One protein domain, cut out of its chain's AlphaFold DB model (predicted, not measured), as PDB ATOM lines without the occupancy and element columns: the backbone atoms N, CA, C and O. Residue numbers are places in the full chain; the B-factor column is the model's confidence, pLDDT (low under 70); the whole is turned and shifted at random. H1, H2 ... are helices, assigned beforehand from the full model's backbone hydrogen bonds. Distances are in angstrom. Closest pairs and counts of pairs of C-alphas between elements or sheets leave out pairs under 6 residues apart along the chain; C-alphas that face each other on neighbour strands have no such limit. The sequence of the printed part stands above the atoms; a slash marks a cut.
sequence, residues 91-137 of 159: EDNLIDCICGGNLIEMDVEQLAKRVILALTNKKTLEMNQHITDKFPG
ATOM      1  N   GLU A  91     -12.759 -70.668   9.133       82.75
ATOM      2  CA  GLU A  91     -11.801 -71.325   8.226       82.75
ATOM      3  C   GLU A  91     -12.041 -72.839   8.125       82.75
ATOM      4  O   GLU A  91     -11.628 -73.477   7.155       82.75
ATOM      5  N   ASP A  92     -12.757 -73.394   9.103       81.94
ATOM      6  CA  ASP A  92     -13.101 -74.806   9.187       81.94
ATOM      7  C   ASP A  92     -14.335 -75.164   8.335       81.94
ATOM      8  O   ASP A  92     -14.862 -74.379   7.537       81.94
ATOM      9  N   ASN A  93     -14.824 -76.397   8.486       83.31
ATOM     10  CA  ASN A  93     -16.006 -76.868   7.781       83.31
ATOM     11  C   ASN A  93     -17.257 -76.073   8.191       83.31
ATOM     12  O   ASN A  93     -17.881 -76.339   9.220       83.31
ATOM     13  N   LEU A  94     -17.674 -75.151   7.320       86.50
ATOM     14  CA  LEU A  94     -18.864 -74.319   7.505       86.50
ATOM     15  C   LEU A  94     -20.135 -75.138   7.786       86.50
ATOM     16  O   LEU A  94     -21.029 -74.660   8.477       86.50
ATOM     17  N   ILE A  95     -20.218 -76.370   7.273       84.50
ATOM     18  CA  ILE A  95     -21.355 -77.266   7.519       84.50
ATOM     19  C   ILE A  95     -21.384 -77.693   8.987       84.50
ATOM     20  O   ILE A  95     -22.437 -77.628   9.609       84.50
ATOM     21  N   ASP A  96     -20.242 -78.072   9.555       83.81
ATOM     22  CA  ASP A  96     -20.165 -78.502  10.953       83.81
ATOM     23  C   ASP A  96     -20.324 -77.304  11.904       83.81
ATOM     24  O   ASP A  96     -21.001 -77.412  12.926       83.81
ATOM     25  N   CYS A  97     -19.793 -76.134  11.530       82.94
ATOM     26  CA  CYS A  97     -19.972 -74.890  12.281       82.94
ATOM     27  C   CYS A  97     -21.446 -74.441  12.309       82.94
ATOM     28  O   CYS A  97     -21.999 -74.148  13.371       82.94
ATOM     29  N   ILE A  98     -22.125 -74.432  11.155       81.88
ATOM     30  CA  ILE A  98     -23.517 -73.978  11.073       81.88
ATOM     31  C   ILE A  98     -24.480 -75.022  11.609       81.88
ATOM     32  O   ILE A  98     -25.468 -74.641  12.222       81.88
ATOM     33  N   CYS A  99     -24.263 -76.310  11.390       74.69
ATOM     34  CA  CYS A  99     -25.241 -77.325  11.770       74.69
ATOM     35  C   CYS A  99     -24.943 -77.980  13.124       74.69
ATOM     36  O   CYS A  99     -25.765 -78.745  13.615       74.69
ATOM     37  N   GLY A 100     -23.812 -77.650  13.753       69.25
ATOM     38  CA  GLY A 100     -23.292 -78.422  14.876       69.25
ATOM     39  C   GLY A 100     -22.856 -79.808  14.399       69.25
ATOM     40  O   GLY A 100     -23.386 -80.344  13.427       69.25
ATOM     41  N   GLY A 101     -21.889 -80.426  15.071       65.88
ATOM     42  CA  GLY A 101     -21.343 -81.729  14.655       65.88
ATOM     43  C   GLY A 101     -22.384 -82.850  14.452       65.88
ATOM     44  O   GLY A 101     -22.074 -83.830  13.784       65.88
ATOM     45  N   ASN A 102     -23.619 -82.684  14.951       70.31
ATOM     46  CA  ASN A 102     -24.726 -83.636  14.840       70.31
ATOM     47  C   ASN A 102     -25.924 -83.087  14.045       70.31
ATOM     48  O   ASN A 102     -27.025 -82.932  14.569       70.31
ATOM     49  N   LEU A 103     -25.739 -82.901  12.735       75.81
ATOM     50  CA  LEU A 103     -26.818 -82.677  11.751       75.81
ATOM     51  C   LEU A 103     -28.025 -83.623  11.908       75.81
ATOM     52  O   LEU A 103     -29.150 -83.258  11.583       75.81
ATOM     53  N   ILE A 104     -27.766 -84.843  12.378       76.19
ATOM     54  CA  ILE A 104     -28.727 -85.946  12.479       76.19
ATOM     55  C   ILE A 104     -29.647 -85.796  13.703       76.19
ATOM     56  O   ILE A 104     -30.771 -86.286  13.684       76.19
ATOM     57  N   GLU A 105     -29.193 -85.118  14.759       81.06
ATOM     58  CA  GLU A 105     -29.968 -84.927  15.997       81.06
ATOM     59  C   GLU A 105     -30.909 -83.719  15.920       81.06
ATOM     60  O   GLU A 105     -31.756 -83.522  16.791       81.06
ATOM     61  N   MET A 106     -30.762 -82.902  14.879       83.81
ATOM     62  CA  MET A 106     -31.575 -81.714  14.680       83.81
ATOM     63  C   MET A 106     -32.963 -82.079  14.161       83.81
ATOM     64  O   MET A 106     -33.109 -82.824  13.190       83.81
ATOM     65  N   ASP A 107     -33.992 -81.484  14.758       85.56
ATOM     66  CA  ASP A 107     -35.339 -81.555  14.204       85.56
ATOM     67  C   ASP A 107     -35.476 -80.698  12.924       85.56
ATOM     68  O   ASP A 107     -34.642 -79.845  12.589       85.56
ATOM     69  N   VAL A 108     -36.570 -80.922  12.195       84.94
ATOM     70  CA  VAL A 108     -36.860 -80.219  10.936       84.94
ATOM     71  C   VAL A 108     -36.984 -78.703  11.141       84.94
ATOM     72  O   VAL A 108     -36.559 -77.936  10.277       84.94
ATOM     73  N   GLU A 109     -37.518 -78.241  12.275       89.25
ATOM     74  CA  GLU A 109     -37.690 -76.811  12.547       89.25
ATOM     75  C   GLU A 109     -36.356 -76.103  12.804       89.25
ATOM     76  O   GLU A 109     -36.173 -74.943  12.426       89.25
ATOM     77  N   GLN A 110     -35.414 -76.781  13.453       87.38
ATOM     78  CA  GLN A 110     -34.072 -76.281  13.706       87.38
ATOM     79  C   GLN A 110     -33.248 -76.238  12.422       87.38
ATOM     80  O   GLN A 110     -32.510 -75.272  12.209       87.38
ATOM     81  N   LEU A 111     -33.389 -77.246  11.558       84.31
ATOM     82  CA  LEU A 111     -32.757 -77.266  10.240       84.31
ATOM     83  C   LEU A 111     -33.318 -76.157   9.340       84.31
ATOM     84  O   LEU A 111     -32.547 -75.426   8.722       84.31
ATOM     85  N   ALA A 112     -34.639 -75.953   9.335       87.62
ATOM     86  CA  ALA A 112     -35.301 -74.931   8.518       87.62
ATOM     87  C   ALA A 112     -34.880 -73.486   8.856       87.62
ATOM     88  O   ALA A 112     -35.039 -72.581   8.038       87.62
ATOM     89  N   LYS A 113     -34.327 -73.250  10.052       89.06
ATOM     90  CA  LYS A 113     -33.825 -71.934  10.487       89.06
ATOM     91  C   LYS A 113     -32.408 -71.627   9.992       89.06
ATOM     92  O   LYS A 113     -31.912 -70.527  10.239       89.06
ATOM     93  N   ARG A 114     -31.739 -72.573   9.326       87.06
ATOM     94  CA  ARG A 114     -30.339 -72.456   8.901       87.06
ATOM     95  C   ARG A 114     -30.247 -72.392   7.383       87.06
ATOM     96  O   ARG A 114     -30.967 -73.078   6.668       87.06
ATOM     97  N   VAL A 115     -29.339 -71.557   6.883       89.75
ATOM     98  CA  VAL A 115     -29.064 -71.432   5.450       89.75
ATOM     99  C   VAL A 115     -27.575 -71.227   5.231       89.75
ATOM    100  O   VAL A 115     -26.937 -70.443   5.933       89.75
ATOM    101  N   ILE A 116     -27.037 -71.918   4.231       89.56
ATOM    102  CA  ILE A 116     -25.676 -71.707   3.750       89.56
ATOM    103  C   ILE A 116     -25.763 -71.135   2.340       89.56
ATOM    104  O   ILE A 116     -26.390 -71.719   1.457       89.56
ATOM    105  N   LEU A 117     -25.152 -69.971   2.134       91.88
ATOM    106  CA  LEU A 117     -25.107 -69.302   0.839       91.88
ATOM    107  C   LEU A 117     -23.696 -69.422   0.267       91.88
ATOM    108  O   LEU A 117     -22.723 -69.122   0.956       91.88
ATOM    109  N   ALA A 118     -23.587 -69.821  -0.999       91.69
ATOM    110  CA  ALA A 118     -22.322 -69.879  -1.721       91.69
ATOM    111  C   ALA A 118     -22.372 -68.999  -2.975       91.69
ATOM    112  O   ALA A 118     -23.444 -68.672  -3.487       91.69
ATOM    113  N   LEU A 119     -21.195 -68.611  -3.474       91.12
ATOM    114  CA  LEU A 119     -21.081 -67.711  -4.625       91.12
ATOM    115  C   LEU A 119     -21.569 -68.351  -5.934       91.12
ATOM    116  O   LEU A 119     -22.081 -67.652  -6.805       91.12
ATOM    117  N   THR A 120     -21.395 -69.667  -6.086       93.75
ATOM    118  CA  THR A 120     -21.717 -70.390  -7.321       93.75
ATOM    119  C   THR A 120     -22.643 -71.564  -7.050       93.75
ATOM    120  O   THR A 120     -22.519 -72.247  -6.034       93.75
ATOM    121  N   ASN A 121     -23.507 -71.863  -8.023       93.56
ATOM    122  CA  ASN A 121     -24.379 -73.037  -7.968       93.56
ATOM    123  C   ASN A 121     -23.577 -74.339  -7.851       93.56
ATOM    124  O   ASN A 121     -24.018 -75.253  -7.166       93.56
ATOM    125  N   LYS A 122     -22.384 -74.410  -8.464       95.50
ATOM    126  CA  LYS A 122     -21.472 -75.552  -8.309       95.50
ATOM    127  C   LYS A 122     -21.114 -75.763  -6.839       95.50
ATOM    128  O   LYS A 122     -21.264 -76.869  -6.334       95.50
ATOM    129  N   LYS A 123     -20.696 -74.700  -6.141       93.12
ATOM    130  CA  LYS A 123     -20.326 -74.812  -4.729       93.12
ATOM    131  C   LYS A 123     -21.534 -75.127  -3.849       93.12
ATOM    132  O   LYS A 123     -21.426 -75.965  -2.962       93.12
ATOM    133  N   THR A 124     -22.689 -74.523  -4.130       93.62
ATOM    134  CA  THR A 124     -23.952 -74.875  -3.465       93.62
ATOM    135  C   THR A 124     -24.300 -76.351  -3.659       93.62
ATOM    136  O   THR A 124     -24.671 -77.011  -2.696       93.62
ATOM    137  N   LEU A 125     -24.147 -76.892  -4.871       94.38
ATOM    138  CA  LEU A 125     -24.418 -78.299  -5.164       94.38
ATOM    139  C   LEU A 125     -23.477 -79.232  -4.393       94.38
ATOM    140  O   LEU A 125     -23.960 -80.167  -3.763       94.38
ATOM    141  N   GLU A 126     -22.170 -78.949  -4.394       92.81
ATOM    142  CA  GLU A 126     -21.176 -79.706  -3.614       92.81
ATOM    143  C   GLU A 126     -21.547 -79.749  -2.122       92.81
ATOM    144  O   GLU A 126     -21.529 -80.812  -1.501       92.81
ATOM    145  N   MET A 127     -21.929 -78.604  -1.544       90.31
ATOM    146  CA  MET A 127     -22.317 -78.522  -0.132       90.31
ATOM    147  C   MET A 127     -23.631 -79.251   0.151       90.31
ATOM    148  O   MET A 127     -23.720 -79.984   1.134       90.31
ATOM    149  N   ASN A 128     -24.632 -79.103  -0.718       91.56
ATOM    150  CA  ASN A 128     -25.913 -79.793  -0.575       91.56
ATOM    151  C   ASN A 128     -25.743 -81.315  -0.641       91.56
ATOM    152  O   ASN A 128     -26.350 -82.027   0.157       91.56
ATOM    153  N   GLN A 129     -24.906 -81.819  -1.552       91.31
ATOM    154  CA  GLN A 129     -24.583 -83.246  -1.638       91.31
ATOM    155  C   GLN A 129     -23.899 -83.730  -0.358       91.31
ATOM    156  O   GLN A 129     -24.366 -84.694   0.241       91.31
ATOM    157  N   HIS A 130     -22.888 -83.004   0.126       89.06
ATOM    158  CA  HIS A 130     -22.193 -83.355   1.365       89.06
ATOM    159  C   HIS A 130     -23.126 -83.391   2.586       89.06
ATOM    160  O   HIS A 130     -23.023 -84.288   3.416       89.06
ATOM    161  N   ILE A 131     -24.059 -82.437   2.696       88.31
ATOM    162  CA  ILE A 131     -25.083 -82.433   3.753       88.31
ATOM    163  C   ILE A 131     -26.027 -83.631   3.596       88.31
ATOM    164  O   ILE A 131     -26.302 -84.325   4.571       88.31
ATOM    165  N   THR A 132     -26.500 -83.898   2.376       88.31
ATOM    166  CA  THR A 132     -27.430 -85.005   2.092       88.31
ATOM    167  C   THR A 132     -26.802 -86.366   2.403       88.31
ATOM    168  O   THR A 132     -27.481 -87.239   2.932       88.31
ATOM    169  N   ASP A 133     -25.505 -86.536   2.131       88.00
ATOM    170  CA  ASP A 133     -24.758 -87.771   2.397       88.00
ATOM    171  C   ASP A 133     -24.631 -88.090   3.897       88.00
ATOM    172  O   ASP A 133     -24.456 -89.252   4.261       88.00
ATOM    173  N   LYS A 134     -24.740 -87.081   4.772       84.75
ATOM    174  CA  LYS A 134     -24.697 -87.260   6.232       84.75
ATOM    175  C   LYS A 134     -26.022 -87.753   6.819       84.75
ATOM    176  O   LYS A 134     -26.023 -88.265   7.936       84.75
ATOM    177  N   PHE A 135     -27.147 -87.598   6.115       84.75
ATOM    178  CA  PHE A 135     -28.443 -88.028   6.637       84.75
ATOM    179  C   PHE A 135     -28.617 -89.550   6.536       84.75
ATOM    180  O   PHE A 135     -28.398 -90.130   5.469       84.75
ATOM    181  N   PRO A 136     -29.061 -90.218   7.617       83.12
ATOM    182  CA  PRO A 136     -29.367 -91.638   7.565       83.12
ATOM    183  C   PRO A 136     -30.631 -91.876   6.729       83.12
ATOM    184  O   PRO A 136     -31.624 -91.162   6.857       83.12
ATOM    185  N   GLY A 137     -30.623 -92.912   5.891       85.19
ATOM    186  CA  GLY A 137     -31.803 -93.335   5.139       85.19
ATOM    187  C   GLY A 137     -31.510 -93.734   3.698       85.19
ATOM    188  O   GLY A 137     -30.372 -93.728   3.230       85.19
TER     189      GLY A 137
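Overview. This is residues 91 to 137 of the 159 residues of the protein "ATP-dependent DNA helicase" of Araneus ventricosus (UniProt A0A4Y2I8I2). One longer helix, H3, makes one side of a small helical domain, with the short H1 over its later part and the short H2 set off from it, and residues 113 to 120 run back from H2 to the start of H3. No two of these helices clearly touch. The printed part has 47 residues with three named helices, in the order H1, H2, H3, and no named strand: all helix. It is compact, with a radius of gyration of the C-alphas of 10.8 A and spans of 28 by 23 by 19 A.

Along the chain. H3, residues 121 to 134, is 20.1 A long, from C-alpha 121 at (-24.379, -73.037, -7.968) to C-alpha 134 at (-24.697, -87.260, 6.232). H1 is residues 94 to 99, 8.2 A, beginning at (-18.864, -74.319, 7.505). H2 is residues 108 to 112, 6.0 A.

Arrangement. H1 and H3 are close but not clearly touching; their closest C-alphas, of Ile 95 and Ile 131, are 7.4 A apart. They run the same way at a steep tilt of 50 degrees. H1 and H2 are close but not clearly touching, with the C-alphas of Cys 99 and Leu 111 closest at 7.7 A. H2 and H3 are apart. Every O i to N i+4 pair is within hydrogen-bond range in H1 and H2, and 9 of 10 in H3.

Size, cuts and confidence. The C-alphas of Glu 91 and Gly 137, the two farthest apart, are 29.9 A apart. The printed part has no cut, and both links are short. Residues 100 to 101 are under 70 in pLDDT.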